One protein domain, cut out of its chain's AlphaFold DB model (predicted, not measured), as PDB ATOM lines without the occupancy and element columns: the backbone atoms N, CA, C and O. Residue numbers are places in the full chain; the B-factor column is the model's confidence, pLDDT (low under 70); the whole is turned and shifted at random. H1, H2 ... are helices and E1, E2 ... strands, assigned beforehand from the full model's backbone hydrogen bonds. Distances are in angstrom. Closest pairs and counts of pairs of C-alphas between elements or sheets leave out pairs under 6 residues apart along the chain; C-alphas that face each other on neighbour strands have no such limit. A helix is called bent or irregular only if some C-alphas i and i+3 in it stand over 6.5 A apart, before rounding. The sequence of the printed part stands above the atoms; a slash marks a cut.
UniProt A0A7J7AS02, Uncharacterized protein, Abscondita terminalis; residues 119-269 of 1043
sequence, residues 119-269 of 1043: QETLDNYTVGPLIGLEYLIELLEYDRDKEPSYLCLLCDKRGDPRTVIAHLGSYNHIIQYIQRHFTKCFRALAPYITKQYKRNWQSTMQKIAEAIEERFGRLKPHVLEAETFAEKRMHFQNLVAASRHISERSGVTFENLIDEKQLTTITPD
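This is residues 119 to 269 of the 1043 residues of an uncharacterized protein of Abscondita terminalis (UniProt A0A7J7AS02). What shape do these atoms make? Two lobes stand end to end: a small four-stranded sheet with H6 over one face and H2 over the other, and a cluster of helices in which H3, H4, H7 and H8 gather round H5. What are the parts? The printed part has 151 residues, with named elements in the order H1 E1 E2 E3 H2 H3 H4 H5 E4 H6 H7 H8; the mixed sheet runs E3 E2 E1 E4, and the class is mixed, helices and strands. How large is it? It is compact, with a radius of gyration of the C-alphas of 17.0 A, and elongated in outline, 54 by 35 by 26 A.

What comes first? H1, residues 119 to 123, is close to but not clearly touching H2, residues 161 to 168; their closest C-alphas, of Leu 122 and Ile 165, are 7.7 A apart. E1, residues 136 to 140, E2, residues 149 to 152, and E3, residues 157 to 159, form a meander, each strand the antiparallel neighbour of the one before, with N 137 and O 151, and N 150 and O 159, within hydrogen-bond range at 2.9 A. E4, residues 222 to 225, is parallel to E1, with N 138 and O 222 at 2.9 A. What is on the sheet? In three layers, helices on both faces of a sheet, H2 has a height over the sheet of 8.4 A, and H6, residues 226 to 241, one of 9.7 A on the opposite face. Their closest C-alphas to the sheet's inner strands are Val 164 to Tyr 150 of E2, 6.7 A, and Ala 226 to Leu 139 of E1, 4.9 A. Which helix is the hub? H5, residues 198 to 216, touches H3, residues 171 to 181, with residues 202 to 209 alone, the closest C-alphas being Tyr 171 and Gln 202, 7.0 A. It also touches H7, residues 254 to 257, with residues 204 to 211 alone, at Ile 208 and Leu 257, C-alphas 6.7 A apart, and H8, residues 260 to 264, with residues 200 to 204 alone, at Asn 200 and Leu 263, C-alphas 5.3 A apart. H3 and H4, residues 183 to 192, form a helical hairpin, opposite ways at a steep tilt of 42 degrees, closest at the C-alphas of Gln 179 and Phe 186, 5.5 A. How complete are the helix backbones? Each O i to N i+4 pair is within hydrogen-bond range in H1, H3 and H8, against 2 of 4 in H2, 4 of 6 in H4, 14 of 15 in H5 and 10 of 12 in H6; H7 is too short for such a pair.

Where do the elements begin and end? H1 begins at C-alpha 119, (-12.423, -50.853, -17.576), and H8 ends at C-alpha 264, (6.131, -31.768, -45.465). Which are longest? From first to last C-alpha, H5 measures 27.2 A, H6 19.1 A and H3 15.3 A. Which are irregular? H6 has a kink of 88 degrees near residue 233 and is irregular, with C-alphas 231 and 234 8.5 A apart; H2 and H4 are only just irregular, with C-alphas 162 and 165 6.7 A and C-alphas 188 and 191 7.0 A apart.

How far does it reach? The two C-alphas farthest apart, of Tyr 142 and Pro 268, are 55.1 A apart, and the printed part has no cut. Which links are long? Those from H1 to E1 and from H6 to H7, 12 residues each. Where is confidence low? The mean pLDDT of the printed part is 82.1; 19 residues are under 70: 142, 144 to 145, 249 to 253, 256 to 257, 260 to 264 and 266 to 269.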
ATOM      1  N   GLN A 119     -13.853 -50.693 -17.875       85.19
ATOM      2  CA  GLN A 119     -12.423 -50.853 -17.576       85.19
ATOM      3  C   GLN A 119     -11.803 -52.078 -18.269       85.19
ATOM      4  O   GLN A 119     -10.811 -51.926 -18.977       85.19
ATOM      5  N   GLU A 120     -12.438 -53.254 -18.191       83.69
ATOM      6  CA  GLU A 120     -11.969 -54.464 -18.892       83.69
ATOM      7  C   GLU A 120     -11.864 -54.244 -20.414       83.69
ATOM      8  O   GLU A 120     -10.929 -54.717 -21.062       83.69
ATOM      9  N   THR A 121     -12.793 -53.490 -21.007       84.94
ATOM     10  CA  THR A 121     -12.785 -53.204 -22.453       84.94
ATOM     11  C   THR A 121     -11.762 -52.137 -22.850       84.94
ATOM     12  O   THR A 121     -11.291 -52.152 -23.988       84.94
ATOM     13  N   LEU A 122     -11.389 -51.239 -21.928       85.81
ATOM     14  CA  LEU A 122     -10.274 -50.310 -22.109       85.81
ATOM     15  C   LEU A 122      -8.942 -51.052 -22.017       85.81
ATOM     16  O   LEU A 122      -8.101 -50.874 -22.891       85.81
ATOM     17  N   ASP A 123      -8.749 -51.905 -21.013       84.75
ATOM     18  CA  ASP A 123      -7.476 -52.598 -20.788       84.75
ATOM     19  C   ASP A 123      -7.184 -53.633 -21.886       84.75
ATOM     20  O   ASP A 123      -6.057 -53.719 -22.373       84.75
ATOM     21  N   ASN A 124      -8.213 -54.321 -22.395       84.75
ATOM     22  CA  ASN A 124      -8.090 -55.198 -23.566       84.75
ATOM     23  C   ASN A 124      -7.919 -54.445 -24.910       84.75
ATOM     24  O   ASN A 124      -7.729 -55.084 -25.951       84.75
ATOM     25  N   TYR A 125      -7.986 -53.106 -24.949       84.69
ATOM     26  CA  TYR A 125      -7.875 -52.351 -26.203       84.69
ATOM     27  C   TYR A 125      -6.418 -52.164 -26.653       84.69
ATOM     28  O   TYR A 125      -5.683 -51.321 -26.135       84.69
ATOM     29  N   THR A 126      -6.026 -52.915 -27.684       79.56
ATOM     30  CA  THR A 126      -4.672 -52.924 -28.277       79.56
ATOM     31  C   THR A 126      -4.599 -52.320 -29.688       79.56
ATOM     32  O   THR A 126      -3.537 -52.297 -30.301       79.56
ATOM     33  N   VAL A 127      -5.719 -51.827 -30.234       83.44
ATOM     34  CA  VAL A 127      -5.832 -51.405 -31.651       83.44
ATOM     35  C   VAL A 127      -5.284 -49.986 -31.908       83.44
ATOM     36  O   VAL A 127      -5.085 -49.592 -33.058       83.44
ATOM     37  N   GLY A 128      -5.017 -49.213 -30.856       82.56
ATOM     38  CA  GLY A 128      -4.392 -47.891 -30.921       82.56
ATOM     39  C   GLY A 128      -4.376 -47.190 -29.556       82.56
ATOM     40  O   GLY A 128      -4.940 -47.725 -28.601       82.56
ATOM     41  N   PRO A 129      -3.755 -46.002 -29.454       88.75
ATOM     42  CA  PRO A 129      -3.597 -45.310 -28.178       88.75
ATOM     43  C   PRO A 129      -4.893 -44.652 -27.667       88.75
ATOM     44  O   PRO A 129      -5.680 -44.098 -28.445       88.75
ATOM     45  N   LEU A 130      -5.081 -44.670 -26.345       90.31
ATOM     46  CA  LEU A 130      -6.206 -44.119 -25.587       90.31
ATOM     47  C   LEU A 130      -5.696 -43.206 -24.459       90.31
ATOM     48  O   LEU A 130      -5.170 -43.655 -23.445       90.31
ATOM     49  N   ILE A 131      -5.911 -41.898 -24.622       88.62
ATOM     50  CA  ILE A 131      -5.419 -40.843 -23.720       88.62
ATOM     51  C   ILE A 131      -6.592 -39.973 -23.272       88.62
ATOM     52  O   ILE A 131      -7.596 -39.871 -23.981       88.62
ATOM     53  N   GLY A 132      -6.486 -39.301 -22.126       87.19
ATOM     54  CA  GLY A 132      -7.555 -38.442 -21.619       87.19
ATOM     55  C   GLY A 132      -8.689 -39.227 -20.970       87.19
ATOM     56  O   GLY A 132      -9.819 -38.740 -20.938       87.19
ATOM     57  N   LEU A 133      -8.395 -40.439 -20.497       88.88
ATOM     58  CA  LEU A 133      -9.324 -41.298 -19.768       88.88
ATOM     59  C   LEU A 133      -9.736 -40.672 -18.429       88.88
ATOM     60  O   LEU A 133     -10.877 -40.835 -18.021       88.88
ATOM     61  N   GLU A 134      -8.886 -39.842 -17.820       87.44
ATOM     62  CA  GLU A 134      -9.214 -39.073 -16.614       87.44
ATOM     63  C   GLU A 134     -10.256 -37.963 -16.860       87.44
ATOM     64  O   GLU A 134     -10.834 -37.422 -15.922       87.44
ATOM     65  N   TYR A 135     -10.533 -37.623 -18.127       89.25
ATOM     66  CA  TYR A 135     -11.660 -36.764 -18.513       89.25
ATOM     67  C   TYR A 135     -12.935 -37.545 -18.835       89.25
ATOM     68  O   TYR A 135     -13.940 -36.925 -19.202       89.25
ATOM     69  N   LEU A 136     -12.906 -38.875 -18.752       90.69
ATOM     70  CA  LEU A 136     -14.065 -39.716 -18.987       90.69
ATOM     71  C   LEU A 136     -14.814 -39.962 -17.679       90.69
ATOM     72  O   LEU A 136     -14.245 -40.424 -16.694       90.69
ATOM     73  N   ILE A 137     -16.112 -39.672 -17.710       90.81
ATOM     74  CA  ILE A 137     -17.053 -40.021 -16.654       90.81
ATOM     75  C   ILE A 137     -17.988 -41.106 -17.189       90.81
ATOM     76  O   ILE A 137     -18.643 -40.906 -18.215       90.81
ATOM     77  N   GLU A 138     -18.051 -42.233 -16.489       91.62
ATOM     78  CA  GLU A 138     -19.084 -43.257 -16.635       91.62
ATOM     79  C   GLU A 138     -20.272 -42.866 -15.742       91.62
ATOM     80  O   GLU A 138     -20.112 -42.678 -14.537       91.62
ATOM     81  N   LEU A 139     -21.449 -42.677 -16.344       88.94
ATOM     82  CA  LEU A 139     -22.686 -42.292 -15.667       88.94
ATOM     83  C   LEU A 139     -23.620 -43.500 -15.583       88.94
ATOM     84  O   LEU A 139     -24.228 -43.898 -16.583       88.94
ATOM     85  N   LEU A 140     -23.741 -44.047 -14.376       85.81
ATOM     86  CA  LEU A 140     -24.673 -45.123 -14.047       85.81
ATOM     87  C   LEU A 140     -26.094 -44.551 -13.915       85.81
ATOM     88  O   LEU A 140     -26.313 -43.612 -13.147       85.81
ATOM     89  N   GLU A 141     -27.062 -45.103 -14.652       81.12
ATOM     90  CA  GLU A 141     -28.491 -44.859 -14.399       81.12
ATOM     91  C   GLU A 141     -29.027 -45.853 -13.353       81.12
ATOM     92  O   GLU A 141     -28.475 -46.937 -13.175       81.12
ATOM     93  N   TYR A 142     -30.110 -45.485 -12.656       69.62
ATOM     94  CA  TYR A 142     -30.726 -46.305 -11.602       69.62
ATOM     95  C   TYR A 142     -31.286 -47.644 -12.123       69.62
ATOM     96  O   TYR A 142     -31.268 -48.659 -11.424       69.62
ATOM     97  N   ASP A 143     -31.753 -47.666 -13.374       72.25
ATOM     98  CA  ASP A 143     -32.217 -48.886 -14.034       72.25
ATOM     99  C   ASP A 143     -31.014 -49.782 -14.390       72.25
ATOM    100  O   ASP A 143     -30.387 -49.587 -15.433       72.25
ATOM    101  N   ARG A 144     -30.721 -50.798 -13.558       65.50
ATOM    102  CA  ARG A 144     -29.624 -51.774 -13.782       65.50
ATOM    103  C   ARG A 144     -29.663 -52.465 -15.163       65.50
ATOM    104  O   ARG A 144     -28.640 -52.985 -15.597       65.50
ATOM    105  N   ASP A 145     -30.811 -52.466 -15.845       67.38
ATOM    106  CA  ASP A 145     -31.007 -53.047 -17.183       67.38
ATOM    107  C   ASP A 145     -30.522 -52.142 -18.342       67.38
ATOM    108  O   ASP A 145     -30.580 -52.542 -19.509       67.38
ATOM    109  N   LYS A 146     -30.071 -50.909 -18.066       75.81
ATOM    110  CA  LYS A 146     -29.540 -49.978 -19.078       75.81
ATOM    111  C   LYS A 146     -28.016 -50.012 -19.138       75.81
ATOM    112  O   LYS A 146     -27.335 -50.027 -18.117       75.81
ATOM    113  N   GLU A 147     -27.475 -49.907 -20.352       79.81
ATOM    114  CA  GLU A 147     -26.045 -49.650 -20.540       79.81
ATOM    115  C   GLU A 147     -25.659 -48.278 -19.949       79.81
ATOM    116  O   GLU A 147     -26.376 -47.298 -20.182       79.81
ATOM    117  N   PRO A 148     -24.525 -48.166 -19.231       85.31
ATOM    118  CA  PRO A 148     -24.055 -46.893 -18.693       85.31
ATOM    119  C   PRO A 148     -23.742 -45.892 -19.812       85.31
ATOM    120  O   PRO A 148     -23.263 -46.257 -20.891       85.31
ATOM    121  N   SER A 149     -23.980 -44.606 -19.545       88.81
ATOM    122  CA  SER A 149     -23.720 -43.535 -20.513       88.81
ATOM    123  C   SER A 149     -22.406 -42.822 -20.202       88.81
ATOM    124  O   SER A 149     -22.106 -42.526 -19.051       88.81
ATOM    125  N   TYR A 150     -21.600 -42.522 -21.218       91.75
ATOM    126  CA  TYR A 150     -20.265 -41.953 -21.021       91.75
ATOM    127  C   TYR A 150     -20.235 -40.483 -21.412       91.75
ATOM    128  O   TYR A 150     -20.809 -40.086 -22.429       91.75
ATOM    129  N   LEU A 151     -19.518 -39.669 -20.641       90.44
ATOM    130  CA  LEU A 151     -19.283 -38.255 -20.912       90.44
ATOM    131  C   LEU A 151     -17.784 -37.951 -20.898       90.44
ATOM    132  O   LEU A 151     -17.123 -38.077 -19.872       90.44
ATOM    133  N   CYS A 152     -17.264 -37.453 -22.016       91.56
ATOM    134  CA  CYS A 152     -15.919 -36.896 -22.088       91.56
ATOM    135  C   CYS A 152     -15.951 -35.388 -21.782       91.56
ATOM    136  O   CYS A 152     -16.411 -34.597 -22.611       91.56
ATOM    137  N   LEU A 153     -15.426 -34.972 -20.624       89.00
ATOM    138  CA  LEU A 153     -15.302 -33.562 -20.216       89.00
ATOM    139  C   LEU A 153     -14.233 -32.777 -20.998       89.00
ATOM    140  O   LEU A 153     -14.219 -31.546 -20.967       89.00
ATOM    141  N   LEU A 154     -13.339 -33.457 -21.722       88.38
ATOM    142  CA  LEU A 154     -12.389 -32.796 -22.618       88.38
ATOM    143  C   LEU A 154     -13.111 -32.206 -23.842       88.38
ATOM    144  O   LEU A 154     -12.831 -31.074 -24.232       88.38
ATOM    145  N   CYS A 155     -14.050 -32.965 -24.416       88.44
ATOM    146  CA  CYS A 155     -14.747 -32.632 -25.662       88.44
ATOM    147  C   CYS A 155     -16.231 -32.249 -25.496       88.44
ATOM    148  O   CYS A 155     -16.877 -31.969 -26.506       88.44
ATOM    149  N   ASP A 156     -16.778 -32.297 -24.273       88.25
ATOM    150  CA  ASP A 156     -18.212 -32.174 -23.942       88.25
ATOM    151  C   ASP A 156     -19.131 -33.087 -24.789       88.25
ATOM    152  O   ASP A 156     -20.239 -32.724 -25.188       88.25
ATOM    153  N   LYS A 157     -18.672 -34.316 -25.066       87.81
ATOM    154  CA  LYS A 157     -19.436 -35.318 -25.827       87.81
ATOM    155  C   LYS A 157     -19.952 -36.429 -24.930       87.81
ATOM    156  O   LYS A 157     -19.181 -37.027 -24.183       87.81
ATOM    157  N   ARG A 158     -21.239 -36.734 -25.085       88.69
ATOM    158  CA  ARG A 158     -21.861 -37.964 -24.585       88.69
ATOM    159  C   ARG A 158     -21.727 -39.085 -25.619       88.69
ATOM    160  O   ARG A 158     -21.692 -38.790 -26.815       88.69
ATOM    161  N   GLY A 159     -21.697 -40.335 -25.171       86.06
ATOM    162  CA  GLY A 159     -21.738 -41.510 -26.036       86.06
ATOM    163  C   GLY A 159     -21.976 -42.812 -25.272       86.06
ATOM    164  O   GLY A 159     -21.711 -42.904 -24.078       86.06
ATOM    165  N   ASP A 160     -22.465 -43.816 -25.988       87.69
ATOM    166  CA  ASP A 160     -22.715 -45.176 -25.494       87.69
ATOM    167  C   ASP A 160     -21.393 -45.985 -25.457       87.69
ATOM    168  O   ASP A 160     -20.443 -45.589 -26.154       87.69
ATOM    169  N   PRO A 161     -21.305 -47.139 -24.755       85.25
ATOM    170  CA  PRO A 161     -20.049 -47.894 -24.598       85.25
ATOM    171  C   PRO A 161     -19.376 -48.258 -25.937       85.25
ATOM    172  O   PRO A 161     -18.156 -48.232 -26.080       85.25
ATOM    173  N   ARG A 162     -20.182 -48.510 -26.977       84.19
ATOM    174  CA  ARG A 162     -19.713 -48.827 -28.342       84.19
ATOM    175  C   ARG A 162     -19.126 -47.626 -29.096       84.19
ATOM    176  O   ARG A 162     -18.454 -47.805 -30.109       84.19
ATOM    177  N   THR A 163     -19.402 -46.403 -28.645       90.00
ATOM    178  CA  THR A 163     -19.028 -45.152 -29.331       90.00
ATOM    179  C   THR A 163     -17.919 -44.387 -28.614       90.00
ATOM    180  O   THR A 163     -17.130 -43.701 -29.269       90.00
ATOM    181  N   VAL A 164     -17.815 -44.525 -27.290       89.88
ATOM    182  CA  VAL A 164     -16.850 -43.785 -26.468       89.88
ATOM    183  C   VAL A 164     -15.399 -44.152 -26.795       89.88
ATOM    184  O   VAL A 164     -14.591 -43.251 -27.003       89.88
ATOM    185  N   ILE A 165     -15.074 -45.435 -26.991       89.81
ATOM    186  CA  ILE A 165     -13.721 -45.873 -27.392       89.81
ATOM    187  C   ILE A 165     -13.337 -45.266 -28.757       89.81
ATOM    188  O   ILE A 165     -12.249 -44.712 -28.928       89.81
ATOM    189  N   ALA A 166     -14.273 -45.254 -29.712       90.38
ATOM    190  CA  ALA A 166     -14.085 -44.628 -31.023       90.38
ATOM    191  C   ALA A 166     -13.993 -43.086 -30.963       90.38
ATOM    192  O   ALA A 166     -13.405 -42.465 -31.854       90.38
ATOM    193  N   HIS A 167     -14.545 -42.450 -29.925       91.88
ATOM    194  CA  HIS A 167     -14.333 -41.032 -29.639       91.88
ATOM    195  C   HIS A 167     -12.940 -40.786 -29.039       91.88
ATOM    196  O   HIS A 167     -12.260 -39.860 -29.498       91.88
ATOM    197  N   LEU A 168     -12.509 -41.571 -28.051       90.12
ATOM    198  CA  LEU A 168     -11.215 -41.416 -27.376       90.12
ATOM    199  C   LEU A 168     -10.052 -41.541 -28.374       90.12
ATOM    200  O   LEU A 168      -9.233 -40.630 -28.479       90.12
ATOM    201  N   GLY A 169     -10.070 -42.569 -29.228       89.44
ATOM    202  CA  GLY A 169      -9.114 -42.730 -30.333       89.44
ATOM    203  C   GLY A 169      -9.279 -41.736 -31.499       89.44
ATOM    204  O   GLY A 169      -8.595 -41.852 -32.518       89.44
ATOM    205  N   SER A 170     -10.195 -40.760 -31.420       90.56
ATOM    206  CA  SER A 170     -10.418 -39.798 -32.507       90.56
ATOM    207  C   SER A 170      -9.430 -38.627 -32.467       90.56
ATOM    208  O   SER A 170      -9.177 -38.025 -31.426       90.56
ATOM    209  N   TYR A 171      -8.959 -38.206 -33.645       89.50
ATOM    210  CA  TYR A 171      -8.026 -37.079 -33.792       89.50
ATOM    211  C   TYR A 171      -8.501 -35.772 -33.130       89.50
ATOM    212  O   TYR A 171      -7.677 -34.985 -32.682       89.50
ATOM    213  N   ASN A 172      -9.814 -35.531 -33.025       89.75
ATOM    214  CA  ASN A 172     -10.337 -34.337 -32.346       89.75
ATOM    215  C   ASN A 172     -10.115 -34.379 -30.826       89.75
ATOM    216  O   ASN A 172      -9.882 -33.334 -30.225       89.75
ATOM    217  N   HIS A 173     -10.193 -35.566 -30.218       92.44
ATOM    218  CA  HIS A 173      -9.935 -35.775 -28.791       92.44
ATOM    219  C   HIS A 173      -8.438 -35.653 -28.501       92.44
ATOM    220  O   HIS A 173      -8.031 -34.829 -27.684       92.44
ATOM    221  N   ILE A 174      -7.618 -36.372 -29.272       90.62
ATOM    222  CA  ILE A 174      -6.153 -36.367 -29.149       90.62
ATOM    223  C   ILE A 174      -5.584 -34.945 -29.332       90.62
ATOM    224  O   ILE A 174      -4.789 -34.502 -28.505       90.62
ATOM    225  N   ILE A 175      -6.040 -34.179 -30.337       90.44
ATOM    226  CA  ILE A 175      -5.638 -32.768 -30.505       90.44
ATOM    227  C   ILE A 175      -5.989 -31.935 -29.270       90.44
ATOM    228  O   ILE A 175      -5.139 -31.189 -28.795       90.44
ATOM    229  N   GLN A 176      -7.214 -32.041 -28.744       90.25
ATOM    230  CA  GLN A 176      -7.625 -31.240 -27.585       90.25
ATOM    231  C   GLN A 176      -6.848 -31.611 -26.318       90.25
ATOM    232  O   GLN A 176      -6.578 -30.730 -25.502       90.25
ATOM    233  N   TYR A 177      -6.437 -32.874 -26.173       91.06
ATOM    234  CA  TYR A 177      -5.609 -33.314 -25.053       91.06
ATOM    235  C   TYR A 177      -4.204 -32.716 -25.140       91.06
ATOM    236  O   TYR A 177      -3.762 -32.020 -24.225       91.06
ATOM    237  N   ILE A 178      -3.537 -32.899 -26.286       88.94
ATOM    238  CA  ILE A 178      -2.201 -32.349 -26.550       88.94
ATOM    239  C   ILE A 178      -2.236 -30.811 -26.452       88.94
ATOM    240  O   ILE A 178      -1.348 -30.215 -25.856       88.94
ATOM    241  N   GLN A 179      -3.294 -30.149 -26.928       89.56
ATOM    242  CA  GLN A 179      -3.446 -28.692 -26.828       89.56
ATOM    243  C   GLN A 179      -3.563 -28.180 -25.378       89.56
ATOM    244  O   GLN A 179      -3.105 -27.068 -25.107       89.56
ATOM    245  N   ARG A 180      -4.161 -28.947 -24.450       86.75
ATOM    246  CA  ARG A 180      -4.259 -28.566 -23.025       86.75
ATOM    247  C   ARG A 180      -2.994 -28.910 -22.231       86.75
ATOM    248  O   ARG A 180      -2.570 -28.098 -21.413       86.75
ATOM    249  N   HIS A 181      -2.397 -30.078 -22.479       86.44
ATOM    250  CA  HIS A 181      -1.359 -30.665 -21.611       86.44
ATOM    251  C   HIS A 181       0.056 -30.670 -22.187       86.44
ATOM    252  O   HIS A 181       1.026 -30.680 -21.428       86.44
ATOM    253  N   PHE A 182       0.171 -30.637 -23.514       88.00
ATOM    254  CA  PHE A 182       1.419 -30.711 -24.275       88.00
ATOM    255  C   PHE A 182       1.540 -29.517 -25.232       88.00
ATOM    256  O   PHE A 182       1.605 -29.637 -26.458       88.00
ATOM    257  N   THR A 183       1.524 -28.322 -24.639       86.81
ATOM    258  CA  THR A 183       1.408 -27.032 -25.323       86.81
ATOM    259  C   THR A 183       2.556 -26.720 -26.283       86.81
ATOM    260  O   THR A 183       2.324 -26.068 -27.303       86.81
ATOM    261  N   LYS A 184       3.785 -27.174 -26.008       83.69
ATOM    262  CA  LYS A 184       4.944 -26.991 -26.895       83.69
ATOM    263  C   LYS A 184       4.886 -27.954 -28.075       83.69
ATOM    264  O   LYS A 184       5.017 -27.523 -29.218       83.69
ATOM    265  N   CYS A 185       4.587 -29.225 -27.800       84.56
ATOM    266  CA  CYS A 185       4.348 -30.243 -28.824       84.56
ATOM    267  C   CYS A 185       3.218 -29.803 -29.778       84.56
ATOM    268  O   CYS A 185       3.381 -29.816 -30.999       84.56
ATOM    269  N   PHE A 186       2.115 -29.273 -29.230       86.50
ATOM    270  CA  PHE A 186       1.042 -28.677 -30.025       86.50
ATOM    271  C   PHE A 186       1.519 -27.483 -30.863       86.50
ATOM    272  O   PHE A 186       1.182 -27.416 -32.039       86.50
ATOM    273  N   ARG A 187       2.314 -26.553 -30.310       86.06
ATOM    274  CA  ARG A 187       2.836 -25.388 -31.059       86.06
ATOM    275  C   ARG A 187       3.711 -25.785 -32.248       86.06
ATOM    276  O   ARG A 187       3.603 -25.142 -33.288       86.06
ATOM    277  N   ALA A 188       4.533 -26.823 -32.110       82.44
ATOM    278  CA  ALA A 188       5.361 -27.340 -33.199       82.44
ATOM    279  C   ALA A 188       4.525 -28.052 -34.284       82.44
ATOM    280  O   ALA A 188       4.797 -27.900 -35.472       82.44
ATOM    281  N   LEU A 189       3.461 -28.771 -33.903       84.00
ATOM    282  CA  LEU A 189       2.574 -29.456 -34.854       84.00
ATOM    283  C   LEU A 189       1.537 -28.511 -35.509       84.00
ATOM    284  O   LEU A 189       1.160 -28.718 -36.662       84.00
ATOM    285  N   ALA A 190       1.115 -27.448 -34.814       84.38
ATOM    286  CA  ALA A 190       0.101 -26.473 -35.230       84.38
ATOM    287  C   ALA A 190       0.250 -25.895 -36.657       84.38
ATOM    288  O   ALA A 190      -0.747 -25.924 -37.385       84.38
ATOM    289  N   PRO A 191       1.424 -25.400 -37.114       82.38
ATOM    290  CA  PRO A 191       1.564 -24.863 -38.475       82.38
ATOM    291  C   PRO A 191       1.327 -25.911 -39.572       82.38
ATOM    292  O   PRO A 191       0.972 -25.553 -40.696       82.38
ATOM    293  N   TYR A 192       1.457 -27.202 -39.253       79.00
ATOM    294  CA  TYR A 192       1.238 -28.305 -40.188       79.00
ATOM    295  C   TYR A 192      -0.205 -28.835 -40.189       79.00
ATOM    296  O   TYR A 192      -0.530 -29.640 -41.063       79.00
ATOM    297  N   ILE A 193      -1.104 -28.360 -39.304       79.69
ATOM    298  CA  ILE A 193      -2.538 -28.739 -39.264       79.69
ATOM    299  C   ILE A 193      -3.328 -28.059 -40.404       79.69
ATOM    300  O   ILE A 193      -4.355 -27.405 -40.213       79.69
ATOM    301  N   THR A 194      -2.853 -28.210 -41.638       79.06
ATOM    302  CA  THR A 194      -3.542 -27.757 -42.848       79.06
ATOM    303  C   THR A 194      -4.332 -28.907 -43.479       79.06
ATOM    304  O   THR A 194      -4.216 -30.078 -43.102       79.06
ATOM    305  N   LYS A 195      -5.161 -28.582 -44.480       75.94
ATOM    306  CA  LYS A 195      -5.862 -29.595 -45.288       75.94
ATOM    307  C   LYS A 195      -4.927 -30.359 -46.235       75.94
ATOM    308  O   LYS A 195      -5.315 -31.430 -46.685       75.94
ATOM    309  N   GLN A 196      -3.743 -29.817 -46.535       73.62
ATOM    310  CA  GLN A 196      -2.789 -30.393 -47.489       73.62
ATOM    311  C   GLN A 196      -2.020 -31.564 -46.869       73.62
ATOM    312  O   GLN A 196      -1.991 -32.644 -47.441       73.62
ATOM    313  N   TYR A 197      -1.491 -31.395 -45.654       78.00
ATOM    314  CA  TYR A 197      -0.699 -32.425 -44.965       78.00
ATOM    315  C   TYR A 197      -1.542 -33.347 -44.076       78.00
ATOM    316  O   TYR A 197      -1.034 -33.916 -43.109       78.00
ATOM    317  N   LYS A 198      -2.846 -33.486 -44.370       78.81
ATOM    318  CA  LYS A 198      -3.816 -34.093 -43.446       78.81
ATOM    319  C   LYS A 198      -3.407 -35.491 -42.984       78.81
ATOM    320  O   LYS A 198      -3.475 -35.779 -41.795       78.81
ATOM    321  N   ARG A 199      -2.979 -36.352 -43.908       80.44
ATOM    322  CA  ARG A 199      -2.573 -37.728 -43.591       80.44
ATOM    323  C   ARG A 199      -1.286 -37.771 -42.759       80.44
ATOM    324  O   ARG A 199      -1.191 -38.580 -41.839       80.44
ATOM    325  N   ASN A 200      -0.346 -36.873 -43.049       82.25
ATOM    326  CA  ASN A 200       0.958 -36.807 -42.393       82.25
ATOM    327  C   ASN A 200       0.804 -36.370 -40.932       82.25
ATOM    328  O   ASN A 200       1.202 -37.109 -40.036       82.25
ATOM    329  N   TRP A 201       0.146 -35.229 -40.670       83.75
ATOM    330  CA  TRP A 201      -0.038 -34.767 -39.289       83.75
ATOM    331  C   TRP A 201      -0.938 -35.701 -38.478       83.75
ATOM    332  O   TRP A 201      -0.694 -35.863 -37.286       83.75
ATOM    333  N   GLN A 202      -1.920 -36.373 -39.097       86.81
ATOM    334  CA  GLN A 202      -2.713 -37.399 -38.410       86.81
ATOM    335  C   GLN A 202      -1.850 -38.592 -37.965       86.81
ATOM    336  O   GLN A 202      -2.015 -39.052 -36.839       86.81
ATOM    337  N   SER A 203      -0.901 -39.049 -38.790       86.50
ATOM    338  CA  SER A 203       0.028 -40.123 -38.409       86.50
ATOM    339  C   SER A 203       1.017 -39.678 -37.325       86.50
ATOM    340  O   SER A 203       1.171 -40.379 -36.329       86.50
ATOM    341  N   THR A 204       1.632 -38.497 -37.451       86.38
ATOM    342  CA  THR A 204       2.541 -37.959 -36.420       86.38
ATOM    343  C   THR A 204       1.822 -37.754 -35.084       86.38
ATOM    344  O   THR A 204       2.357 -38.103 -34.039       86.38
ATOM    345  N   MET A 205       0.576 -37.272 -35.104       87.50
ATOM    346  CA  MET A 205      -0.269 -37.133 -33.913       87.50
ATOM    347  C   MET A 205      -0.607 -38.491 -33.264       87.50
ATOM    348  O   MET A 205      -0.666 -38.564 -32.040       87.50
ATOM    349  N   GLN A 206      -0.783 -39.569 -34.041       89.62
ATOM    350  CA  GLN A 206      -0.942 -40.920 -33.483       89.62
ATOM    351  C   GLN A 206       0.355 -41.439 -32.839       89.62
ATOM    352  O   GLN A 206       0.287 -41.945 -31.725       89.62
ATOM    353  N   LYS A 207       1.526 -41.223 -33.459       87.56
ATOM    354  CA  LYS A 207       2.837 -41.557 -32.858       87.56
ATOM    355  C   LYS A 207       3.106 -40.784 -31.558       87.56
ATOM    356  O   LYS A 207       3.661 -41.327 -30.613       87.56
ATOM    357  N   ILE A 208       2.715 -39.507 -31.501       87.88
ATOM    358  CA  ILE A 208       2.808 -38.692 -30.277       87.88
ATOM    359  C   ILE A 208       1.886 -39.250 -29.188       87.88
ATOM    360  O   ILE A 208       2.273 -39.268 -28.025       87.88
ATOM    361  N   ALA A 209       0.687 -39.718 -29.549       89.56
ATOM    362  CA  ALA A 209      -0.224 -40.344 -28.599       89.56
ATOM    363  C   ALA A 209       0.352 -41.663 -28.041       89.56
ATOM    364  O   ALA A 209       0.475 -41.820 -26.830       89.56
ATOM    365  N   GLU A 210       0.792 -42.559 -28.919       89.75
ATOM    366  CA  GLU A 210       1.486 -43.811 -28.584       89.75
ATOM    367  C   GLU A 210       2.655 -43.567 -27.607       89.75
ATOM    368  O   GLU A 210       2.685 -44.135 -26.517       89.75
ATOM    369  N   ALA A 211       3.523 -42.593 -27.903       85.88
ATOM    370  CA  ALA A 211       4.648 -42.225 -27.041       85.88
ATOM    371  C   ALA A 211       4.265 -41.517 -25.719       85.88
ATOM    372  O   ALA A 211       5.072 -41.499 -24.789       85.88
ATOM    373  N   ILE A 212       3.075 -40.913 -25.602       86.69
ATOM    374  CA  ILE A 212       2.553 -40.420 -24.313       86.69
ATOM    375  C   ILE A 212       2.104 -41.610 -23.458       86.69
ATOM    376  O   ILE A 212       2.429 -41.676 -22.273       86.69
ATOM    377  N   GLU A 213       1.398 -42.564 -24.061       88.12
ATOM    378  CA  GLU A 213       0.853 -43.736 -23.377       88.12
ATOM    379  C   GLU A 213       1.950 -44.678 -22.863       88.12
ATOM    380  O   GLU A 213       1.945 -45.018 -21.681       88.12
ATOM    381  N   GLU A 214       2.959 -44.996 -23.683       85.88
ATOM    382  CA  GLU A 214       4.140 -45.780 -23.266       85.88
ATOM    383  C   GLU A 214       4.881 -45.175 -22.061       85.88
ATOM    384  O   GLU A 214       5.550 -45.880 -21.305       85.88
ATOM    385  N   ARG A 215       4.819 -43.847 -21.898       81.62
ATOM    386  CA  ARG A 215       5.645 -43.095 -20.942       81.62
ATOM    387  C   ARG A 215       4.940 -42.742 -19.640       81.62
ATOM    388  O   ARG A 215       5.632 -42.438 -18.667       81.62
ATOM    389  N   PHE A 216       3.610 -42.769 -19.619       80.31
ATOM    390  CA  PHE A 216       2.800 -42.392 -18.456       80.31
ATOM    391  C   PHE A 216       1.702 -43.401 -18.095       80.31
ATOM    392  O   PHE A 216       1.124 -43.285 -17.014       80.31
ATOM    393  N   GLY A 217       1.442 -44.395 -18.949       82.62
ATOM    394  CA  GLY A 217       0.373 -45.373 -18.776       82.62
ATOM    395  C   GLY A 217      -1.026 -44.807 -19.042       82.62
ATOM    396  O   GLY A 217      -1.209 -43.638 -19.389       82.62
ATOM    397  N   ARG A 218      -2.034 -45.666 -18.861       83.94
ATOM    398  CA  ARG A 218      -3.456 -45.302 -18.922       83.94
ATOM    399  C   ARG A 218      -3.937 -44.889 -17.528       83.94
ATOM    400  O   ARG A 218      -3.782 -45.642 -16.571       83.94
ATOM    401  N   LEU A 219      -4.526 -43.697 -17.414       84.38
ATOM    402  CA  LEU A 219      -5.282 -43.297 -16.219       84.38
ATOM    403  C   LEU A 219      -6.679 -43.938 -16.238       84.38
ATOM    404  O   LEU A 219      -7.194 -44.271 -17.304       84.38
ATOM    405  N   LYS A 220      -7.298 -44.098 -15.064       84.75
ATOM    406  CA  LYS A 220      -8.653 -44.656 -14.933       84.75
ATOM    407  C   LYS A 220      -9.737 -43.596 -15.221       84.75
ATOM    408  O   LYS A 220      -9.507 -42.416 -14.936       84.75
ATOM    409  N   PRO A 221     -10.909 -43.989 -15.751       88.69
ATOM    410  CA  PRO A 221     -12.095 -43.136 -15.818       88.69
ATOM    411  C   PRO A 221     -12.770 -42.997 -14.443       88.69
ATOM    412  O   PRO A 221     -12.596 -43.840 -13.565       88.69
ATOM    413  N   HIS A 222     -13.580 -41.952 -14.261       85.44
ATOM    414  CA  HIS A 222     -14.355 -41.735 -13.034       85.44
ATOM    415  C   HIS A 222     -15.773 -42.314 -13.155       85.44
ATOM    416  O   HIS A 222     -16.479 -42.012 -14.116       85.44
ATOM    417  N   VAL A 223     -16.229 -43.085 -12.165       87.19
ATOM    418  CA  VAL A 223     -17.606 -43.612 -12.099       87.19
ATOM    419  C   VAL A 223     -18.467 -42.726 -11.209       87.19
ATOM    420  O   VAL A 223     -18.080 -42.427 -10.082       87.19
ATOM    421  N   LEU A 224     -19.638 -42.311 -11.699       85.94
ATOM    422  CA  LEU A 224     -20.608 -41.496 -10.965       85.94
ATOM    423  C   LEU A 224     -22.046 -41.944 -11.260       85.94
ATOM    424  O   LEU A 224     -22.361 -42.438 -12.340       85.94
ATOM    425  N   GLU A 225     -22.955 -41.705 -10.320       84.62
ATOM    426  CA  GLU A 225     -24.394 -41.876 -10.548       84.62
ATOM    427  C   GLU A 225     -24.958 -40.672 -11.313       84.62
ATOM    428  O   GLU A 225     -24.688 -39.515 -10.965       84.62
ATOM    429  N   ALA A 226     -25.759 -40.932 -12.350       83.56
ATOM    430  CA  ALA A 226     -26.241 -39.924 -13.295       83.56
ATOM    431  C   ALA A 226     -27.000 -38.764 -12.624       83.56
ATOM    432  O   ALA A 226     -26.867 -37.612 -13.050       83.56
ATOM    433  N   GLU A 227     -27.748 -39.049 -11.557       79.12
ATOM    434  CA  GLU A 227     -28.489 -38.055 -10.773       79.12
ATOM    435  C   GLU A 227     -27.540 -37.149  -9.975       79.12
ATOM    436  O   GLU A 227     -27.582 -35.925 -10.118       79.12
ATOM    437  N   THR A 228     -26.589 -37.737  -9.237       81.62
ATOM    438  CA  THR A 228     -25.571 -36.981  -8.484       81.62
ATOM    439  C   THR A 228     -24.747 -36.068  -9.397       81.62
ATOM    440  O   THR A 228     -24.456 -34.922  -9.044       81.62
ATOM    441  N   PHE A 229     -24.421 -36.534 -10.609       83.81
ATOM    442  CA  PHE A 229     -23.718 -35.740 -11.610       83.81
ATOM    443  C   PHE A 229     -24.585 -34.611 -12.184       83.81
ATOM    444  O   PHE A 229     -24.063 -33.531 -12.468       83.81
ATOM    445  N   ALA A 230     -25.897 -34.817 -12.337       81.12
ATOM    446  CA  ALA A 230     -26.819 -33.773 -12.777       81.12
ATOM    447  C   ALA A 230     -26.927 -32.633 -11.749       81.12
ATOM    448  O   ALA A 230     -26.867 -31.464 -12.134       81.12
ATOM    449  N   GLU A 231     -27.007 -32.956 -10.454       83.38
ATOM    450  CA  GLU A 231     -27.014 -31.966  -9.369       83.38
ATOM    451  C   GLU A 231     -25.671 -31.235  -9.223       83.38
ATOM    452  O   GLU A 231     -25.620 -30.009  -9.102       83.38
ATOM    453  N   LYS A 232     -24.563 -31.987  -9.214       84.38
ATOM    454  CA  LYS A 232     -23.240 -31.507  -8.780       84.38
ATOM    455  C   LYS A 232     -22.242 -31.355  -9.933       84.38
ATOM    456  O   LYS A 232     -21.038 -31.300  -9.689       84.38
ATOM    457  N   ARG A 233     -22.705 -31.210 -11.186       83.00
ATOM    458  CA  ARG A 233     -21.854 -31.102 -12.398       83.00
ATOM    459  C   ARG A 233     -20.659 -30.158 -12.230       83.00
ATOM    460  O   ARG A 233     -19.548 -30.530 -12.591       83.00
ATOM    461  N   MET A 234     -20.868 -28.959 -11.679       82.56
ATOM    462  CA  MET A 234     -19.788 -27.977 -11.476       82.56
ATOM    463  C   MET A 234     -18.725 -28.455 -10.476       82.56
ATOM    464  O   MET A 234     -17.543 -28.180 -10.664       82.56
ATOM    465  N   HIS A 235     -19.125 -29.187  -9.431       83.88
ATOM    466  CA  HIS A 235     -18.193 -29.775  -8.472       83.88
ATOM    467  C   HIS A 235     -17.354 -30.869  -9.140       83.88
ATOM    468  O   HIS A 235     -16.134 -30.820  -9.049       83.88
ATOM    469  N   PHE A 236     -17.972 -31.777  -9.903       81.81
ATOM    470  CA  PHE A 236     -17.239 -32.822 -10.626       81.81
ATOM    471  C   PHE A 236     -16.348 -32.276 -11.752       81.81
ATOM    472  O   PHE A 236     -15.242 -32.772 -11.942       81.81
ATOM    473  N   GLN A 237     -16.758 -31.214 -12.454       82.94
ATOM    474  CA  GLN A 237     -15.880 -30.524 -13.410       82.94
ATOM    475  C   GLN A 237     -14.651 -29.909 -12.722       82.94
ATOM    476  O   GLN A 237     -13.549 -30.015 -13.256       82.94
ATOM    477  N   ASN A 238     -14.817 -29.318 -11.534       82.56
ATOM    478  CA  ASN A 238     -13.701 -28.790 -10.746       82.56
ATOM    479  C   ASN A 238     -12.819 -29.907 -10.161       82.56
ATOM    480  O   ASN A 238     -11.602 -29.758 -10.151       82.56
ATOM    481  N   LEU A 239     -13.411 -31.021  -9.716       83.94
ATOM    482  CA  LEU A 239     -12.702 -32.195  -9.198       83.94
ATOM    483  C   LEU A 239     -11.811 -32.818 -10.278       83.94
ATOM    484  O   LEU A 239     -10.618 -32.999 -10.055       83.94
ATOM    485  N   VAL A 240     -12.361 -33.056 -11.474       84.81
ATOM    486  CA  VAL A 240     -11.595 -33.562 -12.622       84.81
ATOM    487  C   VAL A 240     -10.521 -32.562 -13.046       84.81
ATOM    488  O   VAL A 240      -9.393 -32.967 -13.278       84.81
ATOM    489  N   ALA A 241     -10.809 -31.256 -13.088       81.56
ATOM    490  CA  ALA A 241      -9.806 -30.236 -13.426       81.56
ATOM    491  C   ALA A 241      -8.705 -30.044 -12.358       81.56
ATOM    492  O   ALA A 241      -7.675 -29.431 -12.650       81.56
ATOM    493  N   ALA A 242      -8.921 -30.540 -11.137       78.31
ATOM    494  CA  ALA A 242      -7.943 -30.585 -10.053       78.31
ATOM    495  C   ALA A 242      -7.253 -31.959  -9.917       78.31
ATOM    496  O   ALA A 242      -6.373 -32.104  -9.066       78.31
ATOM    497  N   SER A 243      -7.632 -32.955 -10.728       75.81
ATOM    498  CA  SER A 243      -7.071 -34.305 -10.668       75.81
ATOM    499  C   SER A 243      -5.687 -34.389 -11.335       75.81
ATOM    500  O   SER A 243      -5.167 -33.431 -11.920       75.81
ATOM    501  N   ARG A 244      -5.035 -35.549 -11.204       77.25
ATOM    502  CA  ARG A 244      -3.666 -35.776 -11.687       77.25
ATOM    503  C   ARG A 244      -3.628 -35.969 -13.209       77.25
ATOM    504  O   ARG A 244      -3.548 -37.089 -13.701       77.25
ATOM    505  N   HIS A 245      -3.613 -34.869 -13.957       82.38
ATOM    506  CA  HIS A 245      -3.416 -34.890 -15.411       82.38
ATOM    507  C   HIS A 245      -1.957 -35.145 -15.830       82.38
ATOM    508  O   HIS A 245      -1.017 -34.549 -15.289       82.38
ATOM    509  N   ILE A 246      -1.767 -35.960 -16.872       80.81
ATOM    510  CA  ILE A 246      -0.471 -36.158 -17.540       80.81
ATOM    511  C   ILE A 246      -0.159 -34.916 -18.388       80.81
ATOM    512  O   ILE A 246      -0.895 -34.593 -19.315       80.81
ATOM    513  N   SER A 247       0.930 -34.203 -18.080       77.56
ATOM    514  CA  SER A 247       1.266 -32.927 -18.734       77.56
ATOM    515  C   SER A 247       2.769 -32.636 -18.804       77.56
ATOM    516  O   SER A 247       3.574 -33.262 -18.108       77.56
ATOM    517  N   GLU A 248       3.153 -31.619 -19.588       75.38
ATOM    518  CA  GLU A 248       4.533 -31.107 -19.743       75.38
ATOM    519  C   GLU A 248       5.243 -30.765 -18.419       75.38
ATOM    520  O   GLU A 248       6.471 -30.709 -18.377       75.38
ATOM    521  N   ARG A 249       4.503 -30.584 -17.314       65.81
ATOM    522  CA  ARG A 249       5.069 -30.363 -15.969       65.81
ATOM    523  C   ARG A 249       5.869 -31.558 -15.436       65.81
ATOM    524  O   ARG A 249       6.664 -31.383 -14.523       65.81
ATOM    525  N   SER A 250       5.693 -32.739 -16.028       61.75
ATOM    526  CA  SER A 250       6.513 -33.936 -15.787       61.75
ATOM    527  C   SER A 250       7.929 -33.864 -16.386       61.75
ATOM    528  O   SER A 250       8.737 -34.759 -16.152       61.75
ATOM    529  N   GLY A 251       8.241 -32.824 -17.170       60.72
ATOM    530  CA  GLY A 251       9.565 -32.593 -17.758       60.72
ATOM    531  C   GLY A 251       9.808 -33.265 -19.115       60.72
ATOM    532  O   GLY A 251      10.837 -33.004 -19.733       60.72
ATOM    533  N   VAL A 252       8.876 -34.085 -19.617       68.88
ATOM    534  CA  VAL A 252       8.999 -34.743 -20.930       68.88
ATOM    535  C   VAL A 252       8.314 -33.912 -22.018       68.88
ATOM    536  O   VAL A 252       7.100 -33.720 -22.000       68.88
ATOM    537  N   THR A 253       9.090 -33.449 -22.999       67.81
ATOM    538  CA  THR A 253       8.599 -32.713 -24.176       67.81
ATOM    539  C   THR A 253       8.715 -33.559 -25.444       67.81
ATOM    540  O   THR A 253       9.815 -33.813 -25.932       67.81
ATOM    541  N   PHE A 254       7.579 -33.944 -26.031       74.19
ATOM    542  CA  PHE A 254       7.494 -34.759 -27.257       74.19
ATOM    543  C   PHE A 254       7.801 -33.982 -28.558       74.19
ATOM    544  O   PHE A 254       7.296 -34.303 -29.632       74.19
ATOM    545  N   GLU A 255       8.631 -32.943 -28.469       70.31
ATOM    546  CA  GLU A 255       9.058 -32.105 -29.598       70.31
ATOM    547  C   GLU A 255       9.910 -32.914 -30.596       70.31
ATOM    548  O   GLU A 255       9.714 -32.813 -31.804       70.31
ATOM    549  N   ASN A 256      10.756 -33.823 -30.093       67.00
ATOM    550  CA  ASN A 256      11.657 -34.669 -30.892       67.00
ATOM    551  C   ASN A 256      10.948 -35.693 -31.810       67.00
ATOM    552  O   ASN A 256      11.618 -36.361 -32.592       67.00
ATOM    553  N   LEU A 257       9.622 -35.849 -31.717       68.12
ATOM    554  CA  LEU A 257       8.829 -36.723 -32.598       68.12
ATOM    555  C   LEU A 257       8.253 -35.981 -33.821       68.12
ATOM    556  O   LEU A 257       7.625 -36.597 -34.686       68.12
ATOM    557  N   ILE A 258       8.443 -34.661 -33.901       70.75
ATOM    558  CA  ILE A 258       7.864 -33.789 -34.930       70.75
ATOM    559  C   ILE A 258       8.899 -33.557 -36.037       70.75
ATOM    560  O   ILE A 258       9.502 -32.495 -36.165       70.75
ATOM    561  N   ASP A 259       9.095 -34.579 -36.870       73.25
ATOM    562  CA  ASP A 259       9.924 -34.477 -38.072       73.25
ATOM    563  C   ASP A 259       9.257 -33.558 -39.114       73.25
ATOM    564  O   ASP A 259       8.366 -33.978 -39.864       73.25
ATOM    565  N   GLU A 260       9.729 -32.312 -39.231       64.19
ATOM    566  CA  GLU A 260       9.276 -31.348 -40.254       64.19
ATOM    567  C   GLU A 260       9.321 -31.946 -41.673       64.19
ATOM    568  O   GLU A 260       8.459 -31.677 -42.515       64.19
ATOM    569  N   LYS A 261      10.308 -32.814 -41.932       62.03
ATOM    570  CA  LYS A 261      10.509 -33.519 -43.206       62.03
ATOM    571  C   LYS A 261       9.431 -34.575 -43.477       62.03
ATOM    572  O   LYS A 261       8.954 -34.648 -44.603       62.03
ATOM    573  N   GLN A 262       9.009 -35.345 -42.465       65.94
ATOM    574  CA  GLN A 262       7.903 -36.311 -42.601       65.94
ATOM    575  C   GLN A 262       6.555 -35.590 -42.764       65.94
ATOM    576  O   GLN A 262       5.681 -36.041 -43.506       65.94
ATOM    577  N   LEU A 263       6.384 -34.441 -42.103       67.62
ATOM    578  CA  LEU A 263       5.171 -33.632 -42.217       67.62
ATOM    579  C   LEU A 263       5.036 -32.985 -43.600       67.62
ATOM    580  O   LEU A 263       3.944 -33.006 -44.168       67.62
ATOM    581  N   THR A 264       6.131 -32.478 -44.173       66.06
ATOM    582  CA  THR A 264       6.131 -31.768 -45.465       66.06
ATOM    583  C   THR A 264       6.221 -32.659 -46.708       66.06
ATOM    584  O   THR A 264       5.976 -32.160 -47.808       66.06
ATOM    585  N   THR A 265       6.498 -33.966 -46.587       71.56
ATOM    586  CA  THR A 265       6.481 -34.898 -47.733       71.56
ATOM    587  C   THR A 265       5.105 -34.970 -48.404       71.56
ATOM    588  O   THR A 265       4.166 -35.568 -47.878       71.56
ATOM    589  N   ILE A 266       4.990 -34.384 -49.599       58.25
ATOM    590  CA  ILE A 266       3.789 -34.453 -50.441       58.25
ATOM    591  C   ILE A 266       3.757 -35.811 -51.148       58.25
ATOM    592  O   ILE A 266       4.644 -36.114 -51.948       58.25
ATOM    593  N   THR A 267       2.722 -36.617 -50.897       57.53
ATOM    594  CA  THR A 267       2.492 -37.843 -51.674       57.53
ATOM    595  C   THR A 267       1.829 -37.499 -53.018       57.53
ATOM    596  O   THR A 267       1.043 -36.548 -53.087       57.53
ATOM    597  N   PRO A 268       2.117 -38.226 -54.117       51.94
ATOM    598  CA  PRO A 268       1.594 -37.871 -55.439       51.94
ATOM    599  C   PRO A 268       0.056 -37.870 -55.503       51.94
ATOM    600  O   PRO A 268      -0.511 -37.053 -56.236       51.94
ATOM    601  N   ASP A 269      -0.613 -38.695 -54.690       53.22
ATOM    602  CA  ASP A 269      -2.075 -38.777 -54.602       53.22
ATOM    603  C   ASP A 269      -2.717 -37.453 -54.143       53.22
ATOM    604  O   ASP A 269      -3.703 -37.008 -54.739       53.22
TER     605      ASP A 269